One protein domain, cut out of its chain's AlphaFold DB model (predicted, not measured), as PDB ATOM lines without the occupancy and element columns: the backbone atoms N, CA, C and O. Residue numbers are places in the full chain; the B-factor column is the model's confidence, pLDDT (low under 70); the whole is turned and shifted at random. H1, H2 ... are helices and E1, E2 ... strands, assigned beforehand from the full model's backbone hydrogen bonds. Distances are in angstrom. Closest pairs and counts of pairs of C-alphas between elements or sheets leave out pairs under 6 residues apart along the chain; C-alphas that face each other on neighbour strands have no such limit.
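What this domain is: This is residues 52 to 110 of the 367 residues of the protein "DUF4878 domain-containing protein" of Thiomonas sp. 20-64-9 (UniProt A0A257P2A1). A small twisted sheet of three antiparallel strands, in the order E1, E3, E2, has helix H1 alongside, grazing it; the tip of the hairpin E2 and E3 makes one end of the long axis, and the short helix H2 lies at the other end. The printed part has 59 residues, with two named helices and three named strands in the order E1, H1, E2, E3, H2; the class is mixed, helices and strands. It is compact, with a radius of gyration of the C-alphas of 11.2 A, yet only just a rod, spanning 36 by 18 by 17 A.

How they stand to each other: Look first at inner strand E3, residues 92 to 97. Edge strand E1, residues 59 to 62, is antiparallel to it at 148 degrees; N 59 and O 97 are within hydrogen-bond range at 2.8 A. Edge strand E2, residues 85 to 89, is antiparallel to E3 at 142 degrees, with N 87 and O 94 at 2.9 A; E2 and E3 form a hairpin. The sheet is strongly twisted, only just, with C-alphas up to 4.3 A off its best plane. H1, residues 66 to 77, is on the sheet but only grazes it, with residues 68 to 76; its closest C-alphas to E1 are those of Gln 69 and Val 61, 7.2 A apart. E1, H1 and E2 make a split strand-helix-strand unit, two strands running the same way with E3 between them, and its crossover is right-handed. H2, residues 103 to 106, is not on the sheet and is apart from H1. In H1 every O i to N i+4 pair is within hydrogen-bond range; H2 is too short for one, and its one O i to N i+3 pair is within range.

Where its parts are: Find C-alpha 59 at (147.784, 102.935, 165.154), where E1 begins its 10.2 A. H1 runs 16.3 A from C-alpha 66 at (155.805, 97.703, 176.360). E2 is 12.2 A long, E3 16.1 A, and H2, 5.5 A, ends at C-alpha 106, (133.551, 100.205, 171.998).

The domain as a whole: The C-alphas of Phe 91 and Arg 105, the two farthest apart, are 36.0 A apart. The printed part has no cut; H1 to E2 is a short link, the other three are tight. Mean pLDDT of the printed part is 92.8, and no printed residue is under 70.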
ATOM      1  N   PHE A  52     144.360 107.081 175.373       93.19
ATOM      2  CA  PHE A  52     144.986 106.742 174.106       93.19
ATOM      3  C   PHE A  52     144.229 107.415 172.953       93.19
ATOM      4  O   PHE A  52     143.036 107.704 173.081       93.19
ATOM      5  N   ASN A  53     144.889 107.654 171.813       93.06
ATOM      6  CA  ASN A  53     144.217 108.169 170.617       93.06
ATOM      7  C   ASN A  53     143.432 107.048 169.916       93.06
ATOM      8  O   ASN A  53     143.841 106.532 168.874       93.06
ATOM      9  N   TYR A  54     142.295 106.670 170.496       95.19
ATOM     10  CA  TYR A  54     141.462 105.593 169.967       95.19
ATOM     11  C   TYR A  54     140.877 105.902 168.596       95.19
ATOM     12  O   TYR A  54     140.512 104.962 167.908       95.19
ATOM     13  N   GLY A  55     140.796 107.175 168.187       92.94
ATOM     14  CA  GLY A  55     140.294 107.581 166.871       92.94
ATOM     15  C   GLY A  55     141.268 107.338 165.711       92.94
ATOM     16  O   GLY A  55     140.866 107.446 164.556       92.94
ATOM     17  N   ALA A  56     142.535 107.019 165.991       93.50
ATOM     18  CA  ALA A  56     143.509 106.694 164.954       93.50
ATOM     19  C   ALA A  56     143.340 105.249 164.458       93.50
ATOM     20  O   ALA A  56     143.217 104.318 165.256       93.50
ATOM     21  N   ASN A  57     143.378 105.062 163.136       93.31
ATOM     22  CA  ASN A  57     143.399 103.752 162.487       93.31
ATOM     23  C   ASN A  57     144.118 103.843 161.120       93.31
ATOM     24  O   ASN A  57     143.621 104.544 160.237       93.31
ATOM     25  N   PRO A  58     145.250 103.147 160.904       93.81
ATOM     26  CA  PRO A  58     145.944 102.301 161.869       93.81
ATOM     27  C   PRO A  58     146.671 103.114 162.948       93.81
ATOM     28  O   PRO A  58     146.988 104.291 162.787       93.81
ATOM     29  N   VAL A  59     146.959 102.443 164.055       94.00
ATOM     30  CA  VAL A  59     147.784 102.935 165.154       94.00
ATOM     31  C   VAL A  59     149.196 102.385 164.997       94.00
ATOM     32  O   VAL A  59     149.368 101.179 164.825       94.00
ATOM     33  N   PHE A  60     150.205 103.244 165.131       93.62
ATOM     34  CA  PHE A  60     151.609 102.838 165.144       93.62
ATOM     35  C   PHE A  60     152.184 102.988 166.547       93.62
ATOM     36  O   PHE A  60     152.131 104.067 167.135       93.62
ATOM     37  N   VAL A  61     152.751 101.906 167.073       93.19
ATOM     38  CA  VAL A  61     153.397 101.876 168.387       93.19
ATOM     39  C   VAL A  61     154.851 101.484 168.219       93.19
ATOM     40  O   VAL A  61     155.183 100.592 167.438       93.19
ATOM     41  N   ASN A  62     155.738 102.155 168.946       90.44
ATOM     42  CA  ASN A  62     157.147 101.792 168.972       90.44
ATOM     43  C   ASN A  62     157.316 100.388 169.583       90.44
ATOM     44  O   ASN A  62     156.740 100.103 170.633       90.44
ATOM     45  N   GLY A  63     158.132  99.529 168.965       86.19
ATOM     46  CA  GLY A  63     158.418  98.185 169.474       86.19
ATOM     47  C   GLY A  63     159.029  98.150 170.883       86.19
ATOM     48  O   GLY A  63     158.973  97.111 171.532       86.19
ATOM     49  N   PHE A  64     159.556  99.270 171.388       88.44
ATOM     50  CA  PHE A  64     160.070  99.384 172.759       88.44
ATOM     51  C   PHE A  64     159.027  99.845 173.798       88.44
ATOM     52  O   PHE A  64     159.290  99.770 174.995       88.44
ATOM     53  N   ASP A  65     157.844 100.314 173.380       91.44
ATOM     54  CA  ASP A  65     156.796 100.773 174.304       91.44
ATOM     55  C   ASP A  65     155.946  99.596 174.802       91.44
ATOM     56  O   ASP A  65     154.874  99.294 174.270       91.44
ATOM     57  N   GLN A  66     156.453  98.896 175.819       92.75
ATOM     58  CA  GLN A  66     155.805  97.703 176.360       92.75
ATOM     59  C   GLN A  66     154.443  98.007 177.004       92.75
ATOM     60  O   GLN A  66     153.548  97.163 176.968       92.75
ATOM     61  N   SER A  67     154.263  99.201 177.576       92.50
ATOM     62  CA  SER A  67     153.014  99.589 178.243       92.50
ATOM     63  C   SER A  67     151.878  99.717 177.232       92.50
ATOM     64  O   SER A  67     150.850  99.041 177.354       92.50
ATOM     65  N   THR A  68     152.098 100.496 176.168       93.75
ATOM     66  CA  THR A  68     151.109 100.670 175.096       93.75
ATOM     67  C   THR A  68     150.863  99.358 174.354       93.75
ATOM     68  O   THR A  68     149.721  99.049 174.009       93.75
ATOM     69  N   GLN A  69     151.896  98.533 174.157       94.25
ATOM     70  CA  GLN A  69     151.730  97.196 173.581       94.25
ATOM     71  C   GLN A  69     150.865  96.289 174.456       94.25
ATOM     72  O   GLN A  69     149.939  95.664 173.947       94.25
ATOM     73  N   ASN A  70     151.117  96.219 175.766       94.81
ATOM     74  CA  ASN A  70     150.315  95.412 176.686       94.81
ATOM     75  C   ASN A  70     148.850  95.866 176.691       94.81
ATOM     76  O   ASN A  70     147.945  95.030 176.653       94.81
ATOM     77  N   TRP A  71     148.629  97.184 176.680       95.62
ATOM     78  CA  TRP A  71     147.305  97.782 176.558       95.62
ATOM     79  C   TRP A  71     146.599  97.357 175.265       95.62
ATOM     80  O   TRP A  71     145.528  96.748 175.317       95.62
ATOM     81  N   LEU A  72     147.210  97.598 174.100       96.50
ATOM     82  CA  LEU A  72     146.605  97.261 172.810       96.50
ATOM     83  C   LEU A  72     146.426  95.754 172.633       96.50
ATOM     84  O   LEU A  72     145.377  95.331 172.162       96.50
ATOM     85  N   ASN A  73     147.367  94.925 173.084       95.62
ATOM     86  CA  ASN A  73     147.245  93.466 173.032       95.62
ATOM     87  C   ASN A  73     146.059  92.945 173.857       95.62
ATOM     88  O   ASN A  73     145.427  91.954 173.480       95.62
ATOM     89  N   ALA A  74     145.708  93.604 174.965       95.81
ATOM     90  CA  ALA A  74     144.487  93.283 175.700       95.81
ATOM     91  C   ALA A  74     143.228  93.626 174.886       95.81
ATOM     92  O   ALA A  74     142.284  92.836 174.845       95.81
ATOM     93  N   LEU A  75     143.244  94.754 174.173       96.81
ATOM     94  CA  LEU A  75     142.161  95.150 173.270       96.81
ATOM     95  C   LEU A  75     142.087  94.272 172.007       96.81
ATOM     96  O   LEU A  75     140.996  94.058 171.479       96.81
ATOM     97  N   VAL A  76     143.204  93.689 171.560       97.38
ATOM     98  CA  VAL A  76     143.228  92.664 170.503       97.38
ATOM     99  C   VAL A  76     142.489  91.407 170.951       97.38
ATOM    100  O   VAL A  76     141.629  90.909 170.229       97.38
ATOM    101  N   LYS A  77     142.738  90.926 172.177       96.00
ATOM    102  CA  LYS A  77     141.997  89.785 172.751       96.00
ATOM    103  C   LYS A  77     140.492  90.058 172.869       96.00
ATOM    104  O   LYS A  77     139.702  89.120 172.836       96.00
ATOM    105  N   ALA A  78     140.101  91.325 173.000       94.94
ATOM    106  CA  ALA A  78     138.706  91.764 173.002       94.94
ATOM    107  C   ALA A  78     138.107  91.951 171.590       94.94
ATOM    108  O   ALA A  78     136.924  92.264 171.467       94.94
ATOM    109  N   GLY A  79     138.901  91.787 170.526       96.69
ATOM    110  CA  GLY A  79     138.485  92.006 169.138       96.69
ATOM    111  C   GLY A  79     138.312  93.480 168.753       96.69
ATOM    112  O   GLY A  79     137.701  93.771 167.724       96.69
ATOM    113  N   ILE A  80     138.806  94.414 169.575       97.19
ATOM    114  CA  ILE A  80     138.722  95.867 169.342       97.19
ATOM    115  C   ILE A  80     139.828  96.324 168.394       97.19
ATOM    116  O   ILE A  80     139.581  97.152 167.524       97.19
ATOM    117  N   TYR A  81     141.024  95.751 168.520       97.94
ATOM    118  CA  TYR A  81     142.120  95.925 167.566       97.94
ATOM    119  C   TYR A  81     142.475  94.586 166.908       97.94
ATOM    120  O   TYR A  81     142.146  93.518 167.423       97.94
ATOM    121  N   THR A  82     143.145  94.632 165.762       97.69
ATOM    122  CA  THR A  82     143.742  93.463 165.109       97.69
ATOM    123  C   THR A  82     145.106  93.152 165.713       97.69
ATOM    124  O   THR A  82     145.788  94.045 166.221       97.69
ATOM    125  N   THR A  83     145.534  91.892 165.614       96.38
ATOM    126  CA  THR A  83     146.913  91.485 165.921       96.38
ATOM    127  C   THR A  83     147.904  92.408 165.202       96.38
ATOM    128  O   THR A  83     147.682  92.702 164.022       96.38
ATOM    129  N   PRO A  84     148.959  92.896 165.880       96.00
ATOM    130  CA  PRO A  84     149.854  93.867 165.278       96.00
ATOM    131  C   PRO A  84     150.693  93.263 164.154       96.00
ATOM    132  O   PRO A  84     151.272  92.186 164.298       96.00
ATOM    133  N   GLU A  85     150.829  94.013 163.065       94.50
ATOM    134  CA  GLU A  85     151.801  93.737 162.009       94.50
ATOM    135  C   GLU A  85     153.123  94.426 162.359       94.50
ATOM    136  O   GLU A  85     153.143  95.609 162.717       94.50
ATOM    137  N   GLN A  86     154.244  93.708 162.252       92.19
ATOM    138  CA  GLN A  86     155.558  94.341 162.346       92.19
ATOM    139  C   GLN A  86     155.835  95.100 161.051       92.19
ATOM    140  O   GLN A  86     155.912  94.506 159.978       92.19
ATOM    141  N   VAL A  87     156.004  96.413 161.164       91.50
ATOM    142  CA  VAL A  87     156.375  97.285 160.052       91.50
ATOM    143  C   VAL A  87     157.735  97.913 160.333       91.50
ATOM    144  O   VAL A  87     158.031  98.360 161.446       91.50
ATOM    145  N   GLN A  88     158.590  97.909 159.317       82.94
ATOM    146  CA  GLN A  88     159.923  98.486 159.394       82.94
ATOM    147  C   GLN A  88     159.863  99.907 158.832       82.94
ATOM    148  O   GLN A  88     159.571 100.095 157.653       82.94
ATOM    149  N   ASN A  89     160.096 100.904 159.684       73.88
ATOM    150  CA  ASN A  89     160.090 102.311 159.293       73.88
ATOM    151  C   ASN A  89     161.486 102.894 159.552       73.88
ATOM    152  O   ASN A  89     161.805 103.349 160.653       73.88
ATOM    153  N   GLY A  90     162.365 102.767 158.553       76.75
ATOM    154  CA  GLY A  90     163.797 103.035 158.705       76.75
ATOM    155  C   GLY A  90     164.482 102.023 159.637       76.75
ATOM    156  O   GLY A  90     164.260 100.819 159.529       76.75
ATOM    157  N   PHE A  91     165.313 102.506 160.568       75.69
ATOM    158  CA  PHE A  91     166.025 101.662 161.545       75.69
ATOM    159  C   PHE A  91     165.166 101.220 162.743       75.69
ATOM    160  O   PHE A  91     165.605 100.387 163.537       75.69
ATOM    161  N   LEU A  92     163.951 101.756 162.900       77.00
ATOM    162  CA  LEU A  92     163.089 101.485 164.051       77.00
ATOM    163  C   LEU A  92     162.000 100.464 163.696       77.00
ATOM    164  O   LEU A  92     161.326 100.569 162.669       77.00
ATOM    165  N   ARG A  93     161.806  99.475 164.580       86.81
ATOM    166  CA  ARG A  93     160.684  98.529 164.497       86.81
ATOM    167  C   ARG A  93     159.431  99.176 165.081       86.81
ATOM    168  O   ARG A  93     159.439  99.621 166.230       86.81
ATOM    169  N   GLN A  94     158.354  99.197 164.304       92.50
ATOM    170  CA  GLN A  94     157.043  99.666 164.741       92.50
ATOM    171  C   GLN A  94     156.015  98.539 164.619       92.50
ATOM    172  O   GLN A  94     156.115  97.656 163.769       92.50
ATOM    173  N   LEU A  95     155.025  98.572 165.499       94.81
ATOM    174  CA  LEU A  95     153.879  97.679 165.494       94.81
ATOM    175  C   LEU A  95     152.666  98.456 165.008       94.81
ATOM    176  O   LEU A  95     152.333  99.506 165.563       94.81
ATOM    177  N   LYS A  96     152.019  97.938 163.971       96.00
ATOM    178  CA  LYS A  96     150.832  98.523 163.356       96.00
ATOM    179  C   LYS A  96     149.597  97.755 163.818       96.00
ATOM    180  O   LYS A  96     149.447  96.584 163.484       96.00
ATOM    181  N   TYR A  97     148.710  98.422 164.548       97.25
ATOM    182  CA  TYR A  97     147.424  97.885 164.993       97.25
ATOM    183  C   TYR A  97     146.301  98.503 164.156       97.25
ATOM    184  O   TYR A  97     146.245  99.723 164.002       97.25
ATOM    185  N   GLY A  98     145.401  97.683 163.619       97.12
ATOM    186  CA  GLY A  98     144.193  98.135 162.928       97.12
ATOM    187  C   GLY A  98     142.949  97.935 163.786       97.12
ATOM    188  O   GLY A  98     142.988  97.217 164.781       97.12
ATOM    189  N   TYR A  99     141.828  98.543 163.413       98.00
ATOM    190  CA  TYR A  99     140.544  98.246 164.054       98.00
ATOM    191  C   TYR A  99     140.077  96.815 163.786       98.00
ATOM    192  O   TYR A  99     140.055  96.350 162.649       98.00
ATOM    193  N   GLY A 100     139.668  96.140 164.857       97.38
ATOM    194  CA  GLY A 100     139.010  94.844 164.803       97.38
ATOM    195  C   GLY A 100     137.483  94.956 164.683       97.38
ATOM    196  O   GLY A 100     136.925  96.057 164.708       97.38
ATOM    197  N   PRO A 101     136.771  93.818 164.605       97.06
ATOM    198  CA  PRO A 101     135.317  93.786 164.418       97.06
ATOM    199  C   PRO A 101     134.510  94.468 165.532       97.06
ATOM    200  O   PRO A 101     133.385  94.902 165.301       97.06
ATOM    201  N   GLN A 102     135.057  94.555 166.748       96.00
ATOM    202  CA  GLN A 102     134.385  95.173 167.896       96.00
ATOM    203  C   GLN A 102     134.713  96.666 168.055       96.00
ATOM    204  O   GLN A 102     134.154  97.315 168.941       96.00
ATOM    205  N   ALA A 103     135.582  97.235 167.209       95.69
ATOM    206  CA  ALA A 103     136.014  98.628 167.318       95.69
ATOM    207  C   ALA A 103     134.832  99.604 167.315       95.69
ATOM    208  O   ALA A 103     134.714 100.414 168.226       95.69
ATOM    209  N   ALA A 104     133.907  99.475 166.359       94.31
ATOM    210  CA  ALA A 104     132.762 100.381 166.228       94.31
ATOM    211  C   ALA A 104     131.810 100.358 167.439       94.31
ATOM    212  O   ALA A 104     131.113 101.335 167.696       94.31
ATOM    213  N   ARG A 105     131.780  99.253 168.199       93.25
ATOM    214  CA  ARG A 105     130.954  99.138 169.407       93.25
ATOM    215  C   ARG A 105     131.569  99.890 170.585       93.25
ATOM    216  O   ARG A 105     130.854 100.577 171.309       93.25
ATOM    217  N   TYR A 106     132.875  99.730 170.789       94.94
ATOM    218  CA  TYR A 106     133.551 100.205 171.998       94.94
ATOM    219  C   TYR A 106     134.347 101.498 171.794       94.94
ATOM    220  O   TYR A 106     134.682 102.151 172.774       94.94
ATOM    221  N   ILE A 107     134.638 101.915 170.562       95.12
ATOM    222  CA  ILE A 107     135.295 103.193 170.269       95.12
ATOM    223  C   ILE A 107     134.229 104.205 169.855       95.12
ATOM    224  O   ILE A 107     133.658 104.120 168.770       95.12
ATOM    225  N   ARG A 108     133.963 105.183 170.726       91.81
ATOM    226  CA  ARG A 108     132.952 106.233 170.513       91.81
ATOM    227  C   ARG A 108     133.587 107.598 170.741       91.81
ATOM    228  O   ARG A 108     134.206 107.823 171.777       91.81
ATOM    229  N   ASN A 109     133.451 108.518 169.785       89.69
ATOM    230  CA  ASN A 109     133.974 109.892 169.883       89.69
ATOM    231  C   ASN A 109     135.469 109.972 170.277       89.69
ATOM    232  O   ASN A 109     135.871 110.835 171.066       89.69
ATOM    233  N   GLY A 110     136.285 109.043 169.763       91.56
ATOM    234  CA  GLY A 110     137.722 108.952 170.054       91.56
ATOM    235  C   GLY A 110     138.072 108.450 171.461       91.56
ATOM    236  O   GLY A 110     139.215 108.602 171.881       91.56
TER     237      GLY A 110